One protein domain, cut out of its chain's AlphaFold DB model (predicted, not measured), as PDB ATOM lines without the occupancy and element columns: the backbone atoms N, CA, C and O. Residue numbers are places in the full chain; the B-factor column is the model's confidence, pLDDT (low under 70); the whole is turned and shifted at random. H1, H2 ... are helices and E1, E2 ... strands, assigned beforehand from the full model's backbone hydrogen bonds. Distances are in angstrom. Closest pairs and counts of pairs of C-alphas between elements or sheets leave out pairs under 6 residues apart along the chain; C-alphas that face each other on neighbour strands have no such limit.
ATOM      1  N   THR A  39      21.091 102.339 111.327       53.66
ATOM      2  CA  THR A  39      21.540 101.309 110.405       53.66
ATOM      3  C   THR A  39      20.501 101.200 109.314       53.66
ATOM      4  O   THR A  39      19.332 100.947 109.601       53.66
ATOM      5  N   GLN A  40      20.940 101.345 108.073       59.28
ATOM      6  CA  GLN A  40      20.129 101.072 106.900       59.28
ATOM      7  C   GLN A  40      20.410  99.634 106.450       59.28
ATOM      8  O   GLN A  40      21.412  99.399 105.774       59.28
ATOM      9  N   PRO A  41      19.646  98.618 106.886       68.75
ATOM     10  CA  PRO A  41      19.763  97.292 106.310       68.75
ATOM     11  C   PRO A  41      19.206  97.266 104.886       68.75
ATOM     12  O   PRO A  41      18.217  97.917 104.544       68.75
ATOM     13  N   LEU A  42      19.829  96.438 104.057       70.94
ATOM     14  CA  LEU A  42      19.231  95.982 102.810       70.94
ATOM     15  C   LEU A  42      17.961  95.173 103.116       70.94
ATOM     16  O   LEU A  42      17.858  94.544 104.172       70.94
ATOM     17  N   SER A  43      17.030  95.096 102.165       68.12
ATOM     18  CA  SER A  43      15.795  94.296 102.288       68.12
ATOM     19  C   SER A  43      16.021  92.802 102.585       68.12
ATOM     20  O   SER A  43      15.127  92.104 103.059       68.12
ATOM     21  N   ASN A  44      17.233  92.292 102.351       70.38
ATOM     22  CA  ASN A  44      17.640  90.933 102.712       70.38
ATOM     23  C   ASN A  44      18.206  90.797 104.144       70.38
ATOM     24  O   ASN A  44      18.635  89.709 104.527       70.38
ATOM     25  N   GLY A  45      18.206  91.877 104.928       72.06
ATOM     26  CA  GLY A  45      18.669  91.930 106.315       72.06
ATOM     27  C   GLY A  45      20.170  92.175 106.496       72.06
ATOM     28  O   GLY A  45      20.623  92.253 107.638       72.06
ATOM     29  N   ASN A  46      20.949  92.306 105.418       81.56
ATOM     30  CA  ASN A  46      22.380  92.598 105.521       81.56
ATOM     31  C   ASN A  46      22.625  94.076 105.854       81.56
ATOM     32  O   ASN A  46      21.957  94.961 105.317       81.56
ATOM     33  N   LYS A  47      23.599  94.342 106.735       84.62
ATOM     34  CA  LYS A  47      23.989  95.708 107.113       84.62
ATOM     35  C   LYS A  47      24.798  96.356 105.991       84.62
ATOM     36  O   LYS A  47      25.679  95.723 105.419       84.62
ATOM     37  N   ILE A  48      24.501  97.619 105.711       87.25
ATOM     38  CA  ILE A  48      25.232  98.428 104.738       87.25
ATOM     39  C   ILE A  48      26.501  98.998 105.387       87.25
ATOM     40  O   ILE A  48      26.449  99.565 106.478       87.25
ATOM     41  N   ASP A  49      27.630  98.879 104.693       90.12
ATOM     42  CA  ASP A  49      28.899  99.539 105.007       90.12
ATOM     43  C   ASP A  49      28.833 101.030 104.632       90.12
ATOM     44  O   ASP A  49      29.395 101.482 103.631       90.12
ATOM     45  N   THR A  50      28.077 101.801 105.416       89.81
ATOM     46  CA  THR A  50      27.855 103.239 105.186       89.81
ATOM     47  C   THR A  50      29.154 104.039 105.251       89.81
ATOM     48  O   THR A  50      29.375 104.922 104.424       89.81
ATOM     49  N   GLU A  51      30.059 103.694 106.169       91.50
ATOM     50  CA  GLU A  51      31.374 104.333 106.262       91.50
ATOM     51  C   GLU A  51      32.216 104.080 105.010       91.50
ATOM     52  O   GLU A  51      32.777 105.027 104.457       91.50
ATOM     53  N   GLY A  52      32.247 102.846 104.494       92.69
ATOM     54  CA  GLY A  52      32.925 102.532 103.238       92.69
ATOM     55  C   GLY A  52      32.356 103.304 102.044       92.69
ATOM     56  O   GLY A  52      33.109 103.723 101.159       92.69
ATOM     57  N   VAL A  53      31.041 103.548 102.019       93.44
ATOM     58  CA  VAL A  53      30.400 104.369 100.978       93.44
ATOM     59  C   VAL A  53      30.815 105.834 101.110       93.44
ATOM     60  O   VAL A  53      31.197 106.451 100.114       93.44
ATOM     61  N   ILE A  54      30.812 106.386 102.322       94.00
ATOM     62  CA  ILE A  54      31.235 107.768 102.586       94.00
ATOM     63  C   ILE A  54      32.708 107.975 102.217       94.00
ATOM     64  O   ILE A  54      33.043 108.957 101.552       94.00
ATOM     65  N   GLU A  55      33.588 107.040 102.583       92.69
ATOM     66  CA  GLU A  55      35.006 107.076 102.204       92.69
ATOM     67  C   GLU A  55      35.196 107.019 100.683       92.69
ATOM     68  O   GLU A  55      36.020 107.749 100.123       92.69
ATOM     69  N   ALA A  56      34.406 106.194  99.990       93.50
ATOM     70  CA  ALA A  56      34.415 106.122  98.533       93.50
ATOM     71  C   ALA A  56      33.982 107.446  97.883       93.50
ATOM     72  O   ALA A  56      34.614 107.903  96.926       93.50
ATOM     73  N   MET A  57      32.934 108.079  98.415       94.62
ATOM     74  CA  MET A  57      32.435 109.374  97.950       94.62
ATOM     75  C   MET A  57      33.436 110.512  98.197       94.62
ATOM     76  O   MET A  57      33.535 111.433  97.380       94.62
ATOM     77  N   GLU A  58      34.200 110.436  99.290       91.81
ATOM     78  CA  GLU A  58      35.236 111.403  99.671       91.81
ATOM     79  C   GLU A  58      36.499 111.324  98.788       91.81
ATOM     80  O   GLU A  58      37.186 112.336  98.607       91.81
ATOM     81  N   ASP A  59      36.816 110.161  98.203       88.94
ATOM     82  CA  ASP A  59      38.041 109.962  97.418       88.94
ATOM     83  C   ASP A  59      38.071 110.809  96.131       88.94
ATOM     84  O   ASP A  59      37.487 110.478  95.100       88.94
ATOM     85  N   THR A  60      38.835 111.900  96.160       77.88
ATOM     86  CA  THR A  60      39.046 112.802  95.013       77.88
ATOM     87  C   THR A  60      40.295 112.477  94.198       77.88
ATOM     88  O   THR A  60      40.563 113.125  93.185       77.88
ATOM     89  N   THR A  61      41.084 111.474  94.594       79.81
ATOM     90  CA  THR A  61      42.366 111.167  93.938       79.81
ATOM     91  C   THR A  61      42.183 110.598  92.535       79.81
ATOM     92  O   THR A  61      43.097 110.642  91.712       79.81
ATOM     93  N   GLY A  62      41.011 110.010  92.270       78.06
ATOM     94  CA  GLY A  62      40.695 109.327  91.023       78.06
ATOM     95  C   GLY A  62      41.515 108.056  90.782       78.06
ATOM     96  O   GLY A  62      41.356 107.449  89.719       78.06
ATOM     97  N   ALA A  63      42.360 107.638  91.732       85.00
ATOM     98  CA  ALA A  63      43.235 106.471  91.628       85.00
ATOM     99  C   ALA A  63      42.484 105.144  91.816       85.00
ATOM    100  O   ALA A  63      42.973 104.085  91.417       85.00
ATOM    101  N   ARG A  64      41.295 105.199  92.415       89.69
ATOM    102  CA  ARG A  64      40.463 104.048  92.758       89.69
ATOM    103  C   ARG A  64      39.070 104.197  92.151       89.69
ATOM    104  O   ARG A  64      38.667 105.280  91.730       89.69
ATOM    105  N   ARG A  65      38.374 103.073  92.038       91.44
ATOM    106  CA  ARG A  65      36.941 102.967  91.756       91.44
ATOM    107  C   ARG A  65      36.333 102.131  92.864       91.44
ATOM    108  O   ARG A  65      36.942 101.140  93.268       91.44
ATOM    109  N   TYR A  66      35.163 102.527  93.329       94.50
ATOM    110  CA  TYR A  66      34.481 101.857  94.422       94.50
ATOM    111  C   TYR A  66      33.149 101.323  93.924       94.50
ATOM    112  O   TYR A  66      32.480 101.956  93.109       94.50
ATOM    113  N   PHE A  67      32.794 100.136  94.388       94.38
ATOM    114  CA  PHE A  67      31.594  99.434  93.974       94.38
ATOM    115  C   PHE A  67      30.860  98.933  95.205       94.38
ATOM    116  O   PHE A  67      31.458  98.266  96.043       94.38
ATOM    117  N   PHE A  68      29.574  99.223  95.291       94.31
ATOM    118  CA  PHE A  68      28.694  98.736  96.335       94.31
ATOM    119  C   PHE A  68      28.076  97.401  95.928       94.31
ATOM    120  O   PHE A  68      27.539  97.267  94.824       94.31
ATOM    121  N   ASP A  69      28.191  96.407  96.802       92.56
ATOM    122  CA  ASP A  69      27.594  95.085  96.655       92.56
ATOM    123  C   ASP A  69      26.152  95.108  97.171       92.56
ATOM    124  O   ASP A  69      25.919  95.047  98.378       92.56
ATOM    125  N   ILE A  70      25.174  95.147  96.267       88.81
ATOM    126  CA  ILE A  70      23.760  95.285  96.652       88.81
ATOM    127  C   ILE A  70      23.195  94.066  97.387       88.81
ATOM    128  O   ILE A  70      22.108  94.139  97.948       88.81
ATOM    129  N   GLU A  71      23.891  92.927  97.357       86.94
ATOM    130  CA  GLU A  71      23.464  91.737  98.087       86.94
ATOM    131  C   GLU A  71      24.075  91.692  99.483       86.94
ATOM    132  O   GLU A  71      23.420  91.222 100.404       86.94
ATOM    133  N   LYS A  72      25.323  92.131  99.660       87.75
ATOM    134  CA  LYS A  72      26.025  92.025 100.952       87.75
ATOM    135  C   LYS A  72      26.042  93.306 101.769       87.75
ATOM    136  O   LYS A  72      26.246  93.218 102.969       87.75
ATOM    137  N   GLY A  73      25.843  94.455 101.133       87.00
ATOM    138  CA  GLY A  73      26.026  95.758 101.763       87.00
ATOM    139  C   GLY A  73      27.492  96.195 101.847       87.00
ATOM    140  O   GLY A  73      27.760  97.240 102.421       87.00
ATOM    141  N   ASP A  74      28.431  95.440 101.269       92.38
ATOM    142  CA  ASP A  74      29.873  95.716 101.340       92.38
ATOM    143  C   ASP A  74      30.347  96.684 100.240       92.38
ATOM    144  O   ASP A  74      29.800  96.712  99.131       92.38
ATOM    145  N   VAL A  75      31.453  97.397 100.489       93.25
ATOM    146  CA  VAL A  75      32.145  98.219  99.482       93.25
ATOM    147  C   VAL A  75      33.425  97.546  98.973       93.25
ATOM    148  O   VAL A  75      34.326  97.168  99.720       93.25
ATOM    149  N   VAL A  76      33.547  97.434  97.649       93.00
ATOM    150  CA  VAL A  76      34.708  96.872  96.949       93.00
ATOM    151  C   VAL A  76      35.518  97.983  96.290       93.00
ATOM    152  O   VAL A  76      35.041  98.674  95.393       93.00
ATOM    153  N   CYS A  77      36.793  98.099  96.667       91.81
ATOM    154  CA  CYS A  77      37.742  99.021  96.047       91.81
ATOM    155  C   CYS A  77      38.555  98.345  94.925       91.81
ATOM    156  O   CYS A  77      39.054  97.224  95.068       91.81
ATOM    157  N   VAL A  78      38.725  99.045  93.802       90.06
ATOM    158  CA  VAL A  78      39.544  98.625  92.659       90.06
ATOM    159  C   VAL A  78      40.479  99.758  92.239       90.06
ATOM    160  O   VAL A  78      40.042 100.813  91.787       90.06
ATOM    161  N   GLU A  79      41.789  99.538  92.338       87.38
ATOM    162  CA  GLU A  79      42.794 100.510  91.891       87.38
ATOM    163  C   GLU A  79      42.866 100.585  90.358       87.38
ATOM    164  O   GLU A  79      42.925  99.556  89.685       87.38
ATOM    165  N   LYS A  80      42.950 101.786  89.778       77.88
ATOM    166  CA  LYS A  80      42.989 101.975  88.315       77.88
ATOM    167  C   LYS A  80      44.318 101.587  87.655       77.88
ATOM    168  O   LYS A  80      44.352 101.415  86.440       77.88
ATOM    169  N   ASN A  81      45.400 101.419  88.414       68.19
ATOM    170  CA  ASN A  81      46.765 101.424  87.864       68.19
ATOM    171  C   ASN A  81      47.254 100.101  87.236       68.19
ATOM    172  O   ASN A  81      48.391 100.049  86.782       68.19
ATOM    173  N   ASN A  82      46.418  99.057  87.140       66.94
ATOM    174  CA  ASN A  82      46.789  97.777  86.521       66.94
ATOM    175  C   ASN A  82      45.747  97.325  85.483       66.94
ATOM    176  O   ASN A  82      44.552  97.323  85.767       66.94
ATOM    177  N   GLY A  83      46.183  96.850  84.307       68.94
ATOM    178  CA  GLY A  83      45.279  96.351  83.251       68.94
ATOM    179  C   GLY A  83      44.308  95.257  83.725       68.94
ATOM    180  O   GLY A  83      43.127  95.300  83.396       68.94
ATOM    181  N   LYS A  84      44.763  94.362  84.616       74.88
ATOM    182  CA  LYS A  84      43.921  93.340  85.271       74.88
ATOM    183  C   LYS A  84      42.804  93.933  86.142       74.88
ATOM    184  O   LYS A  84      41.739  93.340  86.281       74.88
ATOM    185  N   ASN A  85      43.023  95.110  86.723       81.06
ATOM    186  CA  ASN A  85      42.023  95.774  87.557       81.06
ATOM    187  C   ASN A  85      40.926  96.429  86.715       81.06
ATOM    188  O   ASN A  85      39.785  96.511  87.163       81.06
ATOM    189  N   LYS A  86      41.242  96.846  85.481       81.38
ATOM    190  CA  LYS A  86      40.231  97.319  84.532       81.38
ATOM    191  C   LYS A  86      39.255  96.196  84.174       81.38
ATOM    192  O   LYS A  86      38.050  96.392  84.289       81.38
ATOM    193  N   GLU A  87      39.773  95.014  83.843       84.12
ATOM    194  CA  GLU A  87      38.952  93.824  83.575       84.12
ATOM    195  C   GLU A  87      38.103  93.435  84.792       84.12
ATOM    196  O   GLU A  87      36.912  93.161  84.651       84.12
ATOM    197  N   LYS A  88      38.680  93.491  86.003       86.19
ATOM    198  CA  LYS A  88      37.937  93.263  87.250       86.19
ATOM    199  C   LYS A  88      36.787  94.262  87.412       86.19
ATOM    200  O   LYS A  88      35.657  93.835  87.621       86.19
ATOM    201  N   ALA A  89      37.040  95.562  87.268       84.75
ATOM    202  CA  ALA A  89      36.000  96.589  87.362       84.75
ATOM    203  C   ALA A  89      34.882  96.378  86.326       84.75
ATOM    204  O   ALA A  89      33.704  96.446  86.660       84.75
ATOM    205  N   GLU A  90      35.234  96.060  85.079       86.50
ATOM    206  CA  GLU A  90      34.253  95.761  84.031       86.50
ATOM    207  C   GLU A  90      33.449  94.488  84.327       86.50
ATOM    208  O   GLU A  90      32.253  94.442  84.046       86.50
ATOM    209  N   SER A  91      34.076  93.462  84.910       87.12
ATOM    210  CA  SER A  91      33.379  92.236  85.315       87.12
ATOM    211  C   SER A  91      32.364  92.483  86.436       87.12
ATOM    212  O   SER A  91      31.267  91.931  86.385       87.12
ATOM    213  N   LEU A  92      32.685  93.368  87.389       88.50
ATOM    214  CA  LEU A  92      31.771  93.765  88.463       88.50
ATOM    215  C   LEU A  92      30.541  94.471  87.887       88.50
ATOM    216  O   LEU A  92      29.421  94.057  88.175       88.50
ATOM    217  N   VAL A  93      30.740  95.442  86.993       86.38
ATOM    218  CA  VAL A  93      29.632  96.147  86.322       86.38
ATOM    219  C   VAL A  93      28.751  95.176  85.526       86.38
ATOM    220  O   VAL A  93      27.527  95.244  85.603       86.38
ATOM    221  N   LYS A  94      29.349  94.227  84.795       87.75
ATOM    222  CA  LYS A  94      28.602  93.233  83.999       87.75
ATOM    223  C   LYS A  94      27.783  92.257  84.840       87.75
ATOM    224  O   LYS A  94      26.819  91.701  84.327       87.75
ATOM    225  N   SER A  95      28.163  92.025  86.095       88.31
ATOM    226  CA  SER A  95      27.449  91.087  86.967       88.31
ATOM    227  C   SER A  95      26.052  91.571  87.372       88.31
ATOM    228  O   SER A  95      25.246  90.760  87.812       88.31
ATOM    229  N   GLY A  96      25.770  92.877  87.270       83.50
ATOM    230  CA  GLY A  96      24.512  93.488  87.722       83.50
ATOM    231  C   GLY A  96      24.347  93.582  89.246       83.50
ATOM    232  O   GLY A  96      23.471  94.297  89.713       83.50
ATOM    233  N   ARG A  97      25.210  92.911  90.018       89.12
ATOM    234  CA  ARG A  97      25.222  92.920  91.488       89.12
ATOM    235  C   ARG A  97      25.945  94.129  92.085       89.12
ATOM    236  O   ARG A  97      25.680  94.518  93.217       89.12
ATOM    237  N   TYR A  98      26.892  94.698  91.348       92.81
ATOM    238  CA  TYR A  98      27.724  95.788  91.839       92.81
ATOM    239  C   TYR A  98      27.333  97.102  91.179       92.81
ATOM    240  O   TYR A  98      27.279  97.190  89.950       92.81
ATOM    241  N   ILE A  99      27.130  98.134  91.993       92.31
ATOM    242  CA  ILE A  99      26.845  99.494  91.529       92.31
ATOM    243  C   ILE A  99      28.050 100.374  91.846       92.31
ATOM    244  O   ILE A  99      28.570 100.348  92.957       92.31
ATOM    245  N   GLU A 100      28.534 101.130  90.864       93.62
ATOM    246  CA  GLU A 100      29.650 102.053  91.084       93.62
ATOM    247  C   GLU A 100      29.221 103.217  91.984       93.62
ATOM    248  O   GLU A 100      28.189 103.848  91.748       93.62
ATOM    249  N   ILE A 101      30.030 103.496  93.006       94.69
ATOM    250  CA  ILE A 101      29.805 104.597  93.941       94.69
ATOM    251  C   ILE A 101      30.351 105.882  93.303       94.69
ATOM    252  O   ILE A 101      31.528 105.916  92.924       94.69
ATOM    253  N   PRO A 102      29.534 106.940  93.157       93.00
ATOM    254  CA  PRO A 102      29.989 108.197  92.585       93.00
ATOM    255  C   PRO A 102      30.907 108.943  93.561       93.00
ATOM    256  O   PRO A 102      30.627 109.025  94.751       93.00
ATOM    257  N   ASN A 103      31.979 109.550  93.056       91.94
ATOM    258  CA  ASN A 103      32.774 110.491  93.848       91.94
ATOM    259  C   ASN A 103      32.081 111.857  93.893       91.94
ATOM    260  O   ASN A 103      31.552 112.323  92.877       91.94
ATOM    261  N   VAL A 104      32.160 112.548  95.031       92.12
ATOM    262  CA  VAL A 104      31.674 113.927  95.128       92.12
ATOM    263  C   VAL A 104      32.611 114.837  94.336       92.12
ATOM    264  O   VAL A 104      33.808 114.909  94.641       92.12
TER     265      VAL A 104
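Overview. This is residues 39 to 104 of the 218 residues of an uncharacterized protein of Parcubacteria group bacterium GW2011_GWC1_40_13 (UniProt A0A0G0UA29). A small antiparallel sheet of three strands is sandwiched between two helices, H1 over one face and H2 over the other, in three layers. The 66 printed residues run H1, E1, E2, H2, E3; the sheet's order is E2, E1, E3, and the class is mixed. The whole is compact, radius of gyration of the C-alphas 12.1 A, and flat, spanning 35 by 25 by 13 A.

Arrangement. H1, residues 50 to 58, comes closest to E1, residues 64 to 69, at the C-alphas of Ala 56 and Tyr 66, 5.9 A apart. E1 and E2, residues 75 to 79, form a hairpin; N 67 and O 76 are 2.9 A apart, within hydrogen-bond range. H2, residues 83 to 94, is on the face opposite H1, at a height of 9.6 A over the sheet. E3, residues 98 to 100, is antiparallel to E1, with N 68 and O 99 2.8 A apart. E2, H2 and E3 make a split strand-helix-strand unit, E1 between its strands, with a right-handed crossover. Every O i to N i+4 pair in H1 and H2 is within hydrogen-bond range.

Along the chain. H1 begins at C-alpha 50 (27.855, 103.239, 105.186) and measures 12.3 A, E1 16.2 A, E2 13.3 A, H2 17.0 A. E3, 6.6 A, ends at C-alpha 100 (29.650, 102.053, 91.084).

Size, cuts and confidence. The farthest C-alphas, Thr 39 and Gly 83, are 36.4 A apart. The printed part has no cut; its four links are tight. Residues 39 to 41, 43 and 81 to 83 have pLDDT under 70.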